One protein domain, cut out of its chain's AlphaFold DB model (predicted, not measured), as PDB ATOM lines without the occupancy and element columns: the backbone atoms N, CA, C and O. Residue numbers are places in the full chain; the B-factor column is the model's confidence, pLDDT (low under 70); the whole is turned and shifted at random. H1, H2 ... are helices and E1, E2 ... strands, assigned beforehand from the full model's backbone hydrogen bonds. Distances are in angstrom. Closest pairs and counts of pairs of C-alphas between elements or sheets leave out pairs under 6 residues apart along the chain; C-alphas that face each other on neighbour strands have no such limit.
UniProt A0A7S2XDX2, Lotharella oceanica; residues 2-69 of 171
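What this domain is: This is residues 2 to 69 of the 171 residues of a protein of Lotharella oceanica (UniProt A0A7S2XDX2). A long helix, H2, has the short helix H1 folded back beside its first part, while near its residues 26 to 33 lies a small strand hairpin, E1 and E2, with E3 beyond E2. The 68 printed residues run H1, H2, E1, E2, E3, mixed in class, with E1 and E2 antiparallel. The whole is compact, radius of gyration of the C-alphas 12.5 A, spanning 36 by 28 by 17 A.

Where its parts are: H1, residues 4 to 12, begins at C-alpha 4 (231.413, 244.183, 150.535) and is 12.3 A long. H2, residues 16 to 35, is 27.9 A long. E1 is residues 49 to 51, E2 57 to 59. E3, residues 66 to 69, ends at C-alpha 69 (210.735, 234.790, 146.903).

How they stand to each other: H1 and H2, a helical hairpin, touch through residues 18 to 23 of H2 alone, closest C-alphas Ile 10 and Ala 19, 4.9 A, at a shallow tilt of 27 degrees, opposite ways. In both, every O i to N i+4 pair is within hydrogen-bond range. In the hairpin E1 and E2, N 50 and O 58 are 3.0 A apart, within hydrogen-bond range. The closest C-alphas of H2 and E2, Ala 33 and Ile 59, are 7.0 A apart. E3 pairs with no named strand.

The domain as a whole: C-alphas 14 and 65 are farthest apart, 36.7 A. The printed part has no cut; the link H2 to E1 is long, 13 residues. No printed residue is under pLDDT 70.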
ATOM      1  N   VAL A   2     225.046 248.039 149.107       70.38
ATOM      2  CA  VAL A   2     225.267 246.574 149.119       70.38
ATOM      3  C   VAL A   2     226.531 246.213 149.919       70.38
ATOM      4  O   VAL A   2     227.481 247.007 149.937       70.38
ATOM      5  N   ASP A   3     226.528 245.061 150.596       78.06
ATOM      6  CA  ASP A   3     227.664 244.556 151.379       78.06
ATOM      7  C   ASP A   3     228.937 244.323 150.549       78.06
ATOM      8  O   ASP A   3     228.868 244.100 149.344       78.06
ATOM      9  N   THR A   4     230.110 244.372 151.185       77.31
ATOM     10  CA  THR A   4     231.413 244.183 150.535       77.31
ATOM     11  C   THR A   4     231.565 242.788 149.931       77.31
ATOM     12  O   THR A   4     232.015 242.685 148.789       77.31
ATOM     13  N   ALA A   5     231.147 241.725 150.631       79.81
ATOM     14  CA  ALA A   5     231.219 240.366 150.089       79.81
ATOM     15  C   ALA A   5     230.279 240.198 148.884       79.81
ATOM     16  O   ALA A   5     230.606 239.550 147.889       79.81
ATOM     17  N   GLU A   6     229.114 240.835 148.951       81.50
ATOM     18  CA  GLU A   6     228.131 240.807 147.875       81.50
ATOM     19  C   GLU A   6     228.577 241.648 146.666       81.50
ATOM     20  O   GLU A   6     228.413 241.214 145.529       81.50
ATOM     21  N   LYS A   7     229.246 242.787 146.885       83.38
ATOM     22  CA  LYS A   7     229.924 243.543 145.820       83.38
ATOM     23  C   LYS A   7     230.989 242.696 145.128       83.38
ATOM     24  O   LYS A   7     231.006 242.649 143.905       83.38
ATOM     25  N   GLN A   8     231.849 242.011 145.884       85.62
ATOM     26  CA  GLN A   8     232.869 241.125 145.310       85.62
ATOM     27  C   GLN A   8     232.237 240.015 144.465       85.62
ATOM     28  O   GLN A   8     232.693 239.775 143.351       85.62
ATOM     29  N   LYS A   9     231.144 239.400 144.940       84.56
ATOM     30  CA  LYS A   9     230.377 238.429 144.146       84.56
ATOM     31  C   LYS A   9     229.846 239.035 142.853       84.56
ATOM     32  O   LYS A   9     230.055 238.446 141.800       84.56
ATOM     33  N   ILE A  10     229.211 240.205 142.917       85.88
ATOM     34  CA  ILE A  10     228.698 240.905 141.729       85.88
ATOM     35  C   ILE A  10     229.830 241.180 140.728       85.88
ATOM     36  O   ILE A  10     229.655 240.932 139.541       85.88
ATOM     37  N   HIS A  11     231.000 241.617 141.197       87.88
ATOM     38  CA  HIS A  11     232.169 241.860 140.344       87.88
ATOM     39  C   HIS A  11     232.820 240.583 139.795       87.88
ATOM     40  O   HIS A  11     233.471 240.644 138.758       87.88
ATOM     41  N   SER A  12     232.666 239.444 140.475       89.44
ATOM     42  CA  SER A  12     233.203 238.151 140.023       89.44
ATOM     43  C   SER A  12     232.359 237.474 138.941       89.44
ATOM     44  O   SER A  12     232.806 236.492 138.349       89.44
ATOM     45  N   LEU A  13     231.137 237.957 138.697       88.50
ATOM     46  CA  LEU A  13     230.267 237.391 137.672       88.50
ATOM     47  C   LEU A  13     230.832 237.695 136.288       88.50
ATOM     48  O   LEU A  13     231.145 238.836 135.961       88.50
ATOM     49  N   HIS A  14     230.949 236.643 135.481       89.06
ATOM     50  CA  HIS A  14     231.520 236.736 134.141       89.06
ATOM     51  C   HIS A  14     230.650 237.579 133.201       89.06
ATOM     52  O   HIS A  14     231.174 238.314 132.368       89.06
ATOM     53  N   TRP A  15     229.326 237.493 133.358       88.50
ATOM     54  CA  TRP A  15     228.359 238.191 132.518       88.50
ATOM     55  C   TRP A  15     227.820 239.433 133.224       88.50
ATOM     56  O   TRP A  15     227.394 239.383 134.384       88.50
ATOM     57  N   PHE A  16     227.815 240.559 132.512       89.00
ATOM     58  CA  PHE A  16     227.329 241.833 133.040       89.00
ATOM     59  C   PHE A  16     225.834 241.779 133.373       89.00
ATOM     60  O   PHE A  16     225.382 242.382 134.345       89.00
ATOM     61  N   GLU A  17     225.067 241.026 132.592       89.38
ATOM     62  CA  GLU A  17     223.642 240.793 132.785       89.38
ATOM     63  C   GLU A  17     223.371 240.129 134.138       89.38
ATOM     64  O   GLU A  17     222.517 240.606 134.888       89.38
ATOM     65  N   ASP A  18     224.156 239.108 134.495       89.25
ATOM     66  CA  ASP A  18     224.053 238.424 135.787       89.25
ATOM     67  C   ASP A  18     224.433 239.367 136.936       89.25
ATOM     68  O   ASP A  18     223.751 239.418 137.965       89.25
ATOM     69  N   ALA A  19     225.495 240.162 136.760       92.06
ATOM     70  CA  ALA A  19     225.914 241.167 137.736       92.06
ATOM     71  C   ALA A  19     224.815 242.211 137.982       92.06
ATOM     72  O   ALA A  19     224.502 242.545 139.131       92.06
ATOM     73  N   ARG A  20     224.182 242.690 136.906       93.69
ATOM     74  CA  ARG A  20     223.085 243.659 136.949       93.69
ATOM     75  C   ARG A  20     221.834 243.072 137.601       93.69
ATOM     76  O   ARG A  20     221.266 243.723 138.476       93.69
ATOM     77  N   ALA A  21     221.428 241.860 137.224       94.12
ATOM     78  CA  ALA A  21     220.279 241.173 137.814       94.12
ATOM     79  C   ALA A  21     220.486 240.936 139.316       94.12
ATOM     80  O   ALA A  21     219.606 241.229 140.129       94.12
ATOM     81  N   ARG A  22     221.689 240.502 139.709       92.19
ATOM     82  CA  ARG A  22     222.039 240.300 141.116       92.19
ATOM     83  C   ARG A  22     222.006 241.604 141.910       92.19
ATOM     84  O   ARG A  22     221.430 241.633 142.996       92.19
ATOM     85  N   LEU A  23     222.560 242.691 141.369       93.25
ATOM     86  CA  LEU A  23     222.486 244.013 141.997       93.25
ATOM     87  C   LEU A  23     221.033 244.483 142.154       93.25
ATOM     88  O   LEU A  23     220.647 244.901 143.246       93.25
ATOM     89  N   ALA A  24     220.228 244.392 141.094       95.94
ATOM     90  CA  ALA A  24     218.819 244.770 141.127       95.94
ATOM     91  C   ALA A  24     218.044 243.963 142.180       95.94
ATOM     92  O   ALA A  24     217.303 244.546 142.971       95.94
ATOM     93  N   GLY A  25     218.293 242.654 142.281       95.44
ATOM     94  CA  GLY A  25     217.681 241.817 143.309       95.44
ATOM     95  C   GLY A  25     218.053 242.231 144.734       95.44
ATOM     96  O   GLY A  25     217.180 242.343 145.591       95.44
ATOM     97  N   GLN A  26     219.324 242.556 144.989       92.69
ATOM     98  CA  GLN A  26     219.752 243.069 146.298       92.69
ATOM     99  C   GLN A  26     219.086 244.407 146.652       92.69
ATOM    100  O   GLN A  26     218.735 244.647 147.809       92.69
ATOM    101  N   LEU A  27     218.893 245.284 145.663       93.44
ATOM    102  CA  LEU A  27     218.203 246.558 145.861       93.44
ATOM    103  C   LEU A  27     216.707 246.360 146.139       93.44
ATOM    104  O   LEU A  27     216.191 247.011 147.046       93.44
ATOM    105  N   LEU A  28     216.039 245.438 145.438       96.38
ATOM    106  CA  LEU A  28     214.636 245.086 145.685       96.38
ATOM    107  C   LEU A  28     214.430 244.519 147.092       96.38
ATOM    108  O   LEU A  28     213.541 244.970 147.807       96.38
ATOM    109  N   ILE A  29     215.293 243.601 147.533       95.50
ATOM    110  CA  ILE A  29     215.233 243.034 148.889       95.50
ATOM    111  C   ILE A  29     215.426 244.127 149.945       95.50
ATOM    112  O   ILE A  29     214.699 244.184 150.936       95.50
ATOM    113  N   ARG A  30     216.389 245.033 149.740       94.06
ATOM    114  CA  ARG A  30     216.588 246.157 150.663       94.06
ATOM    115  C   ARG A  30     215.381 247.094 150.675       94.06
ATOM    116  O   ARG A  30     215.008 247.578 151.739       94.06
ATOM    117  N   HIS A  31     214.786 247.356 149.515       94.31
ATOM    118  CA  HIS A  31     213.584 248.173 149.414       94.31
ATOM    119  C   HIS A  31     212.405 247.535 150.157       94.31
ATOM    120  O   HIS A  31     211.737 248.239 150.909       94.31
ATOM    121  N   LEU A  32     212.209 246.220 150.016       96.12
ATOM    122  CA  LEU A  32     211.213 245.439 150.752       96.12
ATOM    123  C   LEU A  32     211.426 245.549 152.270       96.12
ATOM    124  O   LEU A  32     210.497 245.889 153.001       96.12
ATOM    125  N   ALA A  33     212.662 245.353 152.738       95.25
ATOM    126  CA  ALA A  33     213.013 245.465 154.153       95.25
ATOM    127  C   ALA A  33     212.701 246.858 154.733       95.25
ATOM    128  O   ALA A  33     212.076 246.967 155.786       95.25
ATOM    129  N   CYS A  34     213.105 247.930 154.048       94.25
ATOM    130  CA  CYS A  34     212.883 249.288 154.546       94.25
ATOM    131  C   CYS A  34     211.420 249.725 154.437       94.25
ATOM    132  O   CYS A  34     210.856 250.269 155.380       94.25
ATOM    133  N   SER A  35     210.837 249.557 153.252       93.81
ATOM    134  CA  SER A  35     209.621 250.278 152.860       93.81
ATOM    135  C   SER A  35     208.356 249.499 153.186       93.81
ATOM    136  O   SER A  35     207.318 250.110 153.410       93.81
ATOM    137  N   VAL A  36     208.438 248.165 153.219       93.25
ATOM    138  CA  VAL A  36     207.291 247.292 153.510       93.25
ATOM    139  C   VAL A  36     207.359 246.767 154.939       93.25
ATOM    140  O   VAL A  36     206.361 246.811 155.649       93.25
ATOM    141  N   LEU A  37     208.535 246.320 155.390       94.00
ATOM    142  CA  LEU A  37     208.707 245.797 156.752       94.00
ATOM    143  C   LEU A  37     209.035 246.873 157.797       94.00
ATOM    144  O   LEU A  37     209.085 246.571 158.986       94.00
ATOM    145  N   GLY A  38     209.278 248.119 157.378       93.62
ATOM    146  CA  GLY A  38     209.587 249.226 158.289       93.62
ATOM    147  C   GLY A  38     210.936 249.090 159.004       93.62
ATOM    148  O   GLY A  38     211.170 249.763 160.009       93.62
ATOM    149  N   ILE A  39     211.837 248.232 158.517       92.25
ATOM    150  CA  ILE A  39     213.153 248.050 159.128       92.25
ATOM    151  C   ILE A  39     213.973 249.315 158.876       92.25
ATOM    152  O   ILE A  39     214.192 249.724 157.733       92.25
ATOM    153  N   CYS A  40     214.436 249.949 159.953       87.50
ATOM    154  CA  CYS A  40     215.108 251.235 159.854       87.50
ATOM    155  C   CYS A  40     216.379 251.136 158.981       87.50
ATOM    156  O   CYS A  40     217.242 250.289 159.229       87.50
ATOM    157  N   PRO A  41     216.572 252.023 157.984       82.81
ATOM    158  CA  PRO A  41     217.759 251.995 157.132       82.81
ATOM    159  C   PRO A  41     219.087 252.109 157.888       82.81
ATOM    160  O   PRO A  41     220.106 251.654 157.364       82.81
ATOM    161  N   THR A  42     219.081 252.727 159.077       81.12
ATOM    162  CA  THR A  42     220.261 252.890 159.940       81.12
ATOM    163  C   THR A  42     220.567 251.648 160.775       81.12
ATOM    164  O   THR A  42     221.723 251.448 161.137       81.12
ATOM    165  N   THR A  43     219.569 250.803 161.056       79.00
ATOM    166  CA  THR A  43     219.757 249.515 161.745       79.00
ATOM    167  C   THR A  43     220.018 248.378 160.762       79.00
ATOM    168  O   THR A  43     220.661 247.391 161.116       79.00
ATOM    169  N   LEU A  44     219.578 248.529 159.509       78.88
ATOM    170  CA  LEU A  44     219.931 247.641 158.409       78.88
ATOM    171  C   LEU A  44     221.438 247.624 158.210       78.88
ATOM    172  O   LEU A  44     222.029 248.551 157.639       78.88
ATOM    173  N   THR A  45     222.046 246.511 158.609       78.50
ATOM    174  CA  THR A  45     223.445 246.256 158.298       78.50
ATOM    175  C   THR A  45     223.654 246.215 156.777       78.50
ATOM    176  O   THR A  45     222.722 246.266 155.958       78.50
ATOM    177  N   ARG A  46     224.920 246.155 156.365       77.56
ATOM    178  CA  ARG A  46     225.266 245.945 154.957       77.56
ATOM    179  C   ARG A  46     224.677 244.637 154.418       77.56
ATOM    180  O   ARG A  46     224.243 244.604 153.265       77.56
ATOM    181  N   GLN A  47     224.617 243.610 155.259       84.38
ATOM    182  CA  GLN A  47     223.984 242.338 154.962       84.38
ATOM    183  C   GLN A  47     222.497 242.401 155.339       84.38
ATOM    184  O   GLN A  47     222.131 242.424 156.509       84.38
ATOM    185  N   VAL A  48     221.624 242.447 154.332       89.62
ATOM    186  CA  VAL A  48     220.163 242.508 154.540       89.62
ATOM    187  C   VAL A  48     219.569 241.120 154.791       89.62
ATOM    188  O   VAL A  48     218.552 240.990 155.468       89.62
ATOM    189  N   THR A  49     220.212 240.083 154.252       92.50
ATOM    190  CA  THR A  49     219.716 238.708 154.299       92.50
ATOM    191  C   THR A  49     220.734 237.734 154.859       92.50
ATOM    192  O   THR A  49     221.924 237.815 154.536       92.50
ATOM    193  N   GLU A  50     220.243 236.727 155.562       91.44
ATOM    194  CA  GLU A  50     220.948 235.467 155.802       91.44
ATOM    195  C   GLU A  50     220.406 234.377 154.865       91.44
ATOM    196  O   GLU A  50     219.447 234.608 154.127       91.44
ATOM    197  N   ARG A  51     221.057 233.211 154.824       88.81
ATOM    198  CA  ARG A  51     220.586 232.060 154.042       88.81
ATOM    199  C   ARG A  51     220.320 230.888 154.965       88.81
ATOM    200  O   ARG A  51     221.167 230.570 155.791       88.81
ATOM    201  N   LEU A  52     219.175 230.246 154.765       87.25
ATOM    202  CA  LEU A  52     218.854 228.964 155.382       87.25
ATOM    203  C   LEU A  52     219.725 227.851 154.780       87.25
ATOM    204  O   LEU A  52     220.304 228.028 153.704       87.25
ATOM    205  N   ASP A  53     219.739 226.676 155.408       84.94
ATOM    206  CA  ASP A  53     220.461 225.490 154.913       84.94
ATOM    207  C   ASP A  53     219.998 225.046 153.515       84.94
ATOM    208  O   ASP A  53     220.772 224.498 152.728       84.94
ATOM    209  N   SER A  54     218.745 225.347 153.157       80.69
ATOM    210  CA  SER A  54     218.199 225.148 151.807       80.69
ATOM    211  C   SER A  54     218.793 226.096 150.756       80.69
ATOM    212  O   SER A  54     218.539 225.953 149.561       80.69
ATOM    213  N   GLY A  55     219.568 227.094 151.184       83.38
ATOM    214  CA  GLY A  55     220.086 228.182 150.365       83.38
ATOM    215  C   GLY A  55     219.104 229.341 150.180       83.38
ATOM    216  O   GLY A  55     219.492 230.349 149.583       83.38
ATOM    217  N   ARG A  56     217.868 229.244 150.689       86.69
ATOM    218  CA  ARG A  56     216.849 230.304 150.603       86.69
ATOM    219  C   ARG A  56     217.289 231.548 151.392       86.69
ATOM    220  O   ARG A  56     217.687 231.398 152.548       86.69
ATOM    221  N   PRO A  57     217.252 232.759 150.805       91.81
ATOM    222  CA  PRO A  57     217.525 233.983 151.548       91.81
ATOM    223  C   PRO A  57     216.339 234.361 152.447       91.81
ATOM    224  O   PRO A  57     215.197 234.269 152.012       91.81
ATOM    225  N   VAL A  58     216.613 234.849 153.656       93.44
ATOM    226  CA  VAL A  58     215.614 235.431 154.572       93.44
ATOM    227  C   VAL A  58     216.083 236.810 155.039       93.44
ATOM    228  O   VAL A  58     217.287 237.040 155.161       93.44
ATOM    229  N   ILE A  59     215.162 237.759 155.247       94.81
ATOM    230  CA  ILE A  59     215.504 239.124 155.684       94.81
ATOM    231  C   ILE A  59     215.753 239.127 157.192       94.81
ATOM    232  O   ILE A  59     214.899 238.720 157.977       94.81
ATOM    233  N   ILE A  60     216.910 239.645 157.598       92.81
ATOM    234  CA  ILE A  60     217.280 239.761 159.010       92.81
ATOM    235  C   ILE A  60     216.355 240.785 159.680       92.81
ATOM    236  O   ILE A  60     216.267 241.932 159.243       92.81
ATOM    237  N   GLY A  61     215.678 240.371 160.753       91.81
ATOM    238  CA  GLY A  61     214.721 241.209 161.484       91.81
ATOM    239  C   GLY A  61     213.301 241.220 160.908       91.81
ATOM    240  O   GLY A  61     212.468 241.980 161.397       91.81
ATOM    241  N   ALA A  62     213.006 240.395 159.898       93.31
ATOM    242  CA  ALA A  62     211.636 240.204 159.434       93.31
ATOM    243  C   ALA A  62     210.774 239.442 160.469       93.31
ATOM    244  O   ALA A  62     211.305 238.649 161.255       93.31
ATOM    245  N   PRO A  63     209.441 239.645 160.474       92.69
ATOM    246  CA  PRO A  63     208.517 238.846 161.280       92.69
ATOM    247  C   PRO A  63     208.607 237.345 160.961       92.69
ATOM    248  O   PRO A  63     208.862 236.960 159.825       92.69
ATOM    249  N   LYS A  64     208.324 236.476 161.940       90.12
ATOM    250  CA  LYS A  64     208.358 235.010 161.737       90.12
ATOM    251  C   LYS A  64     207.327 234.505 160.719       90.12
ATOM    252  O   LYS A  64     207.557 233.494 160.067       90.12
ATOM    253  N   ASN A  65     206.203 235.204 160.598       93.06
ATOM    254  CA  ASN A  65     205.129 234.915 159.650       93.06
ATOM    255  C   ASN A  65     205.310 235.652 158.312       93.06
ATOM    256  O   ASN A  65     204.343 235.821 157.578       93.06
ATOM    257  N   PHE A  66     206.512 236.134 157.997       94.38
ATOM    258  CA  PHE A  66     206.819 236.780 156.726       94.38
ATOM    259  C   PHE A  66     207.630 235.848 155.831       94.38
ATOM    260  O   PHE A  66     208.563 235.195 156.294       94.38
ATOM    261  N   GLU A  67     207.315 235.844 154.540       95.06
ATOM    262  CA  GLU A  67     208.059 235.088 153.543       95.06
ATOM    263  C   GLU A  67     208.203 235.890 152.250       95.06
ATOM    264  O   GLU A  67     207.327 236.679 151.888       95.06
ATOM    265  N   PHE A  68     209.306 235.680 151.532       96.69
ATOM    266  CA  PHE A  68     209.477 236.232 150.194       96.69
ATOM    267  C   PHE A  68     210.174 235.245 149.258       96.69
ATOM    268  O   PHE A  68     210.818 234.278 149.668       96.69
ATOM    269  N   SER A  69     210.040 235.499 147.964       96.88
ATOM    270  CA  SER A  69     210.735 234.790 146.903       96.88
ATOM    271  C   SER A  69     211.274 235.793 145.899       96.88
ATOM    272  O   SER A  69     210.732 236.883 145.736       96.88
TER     273      SER A  69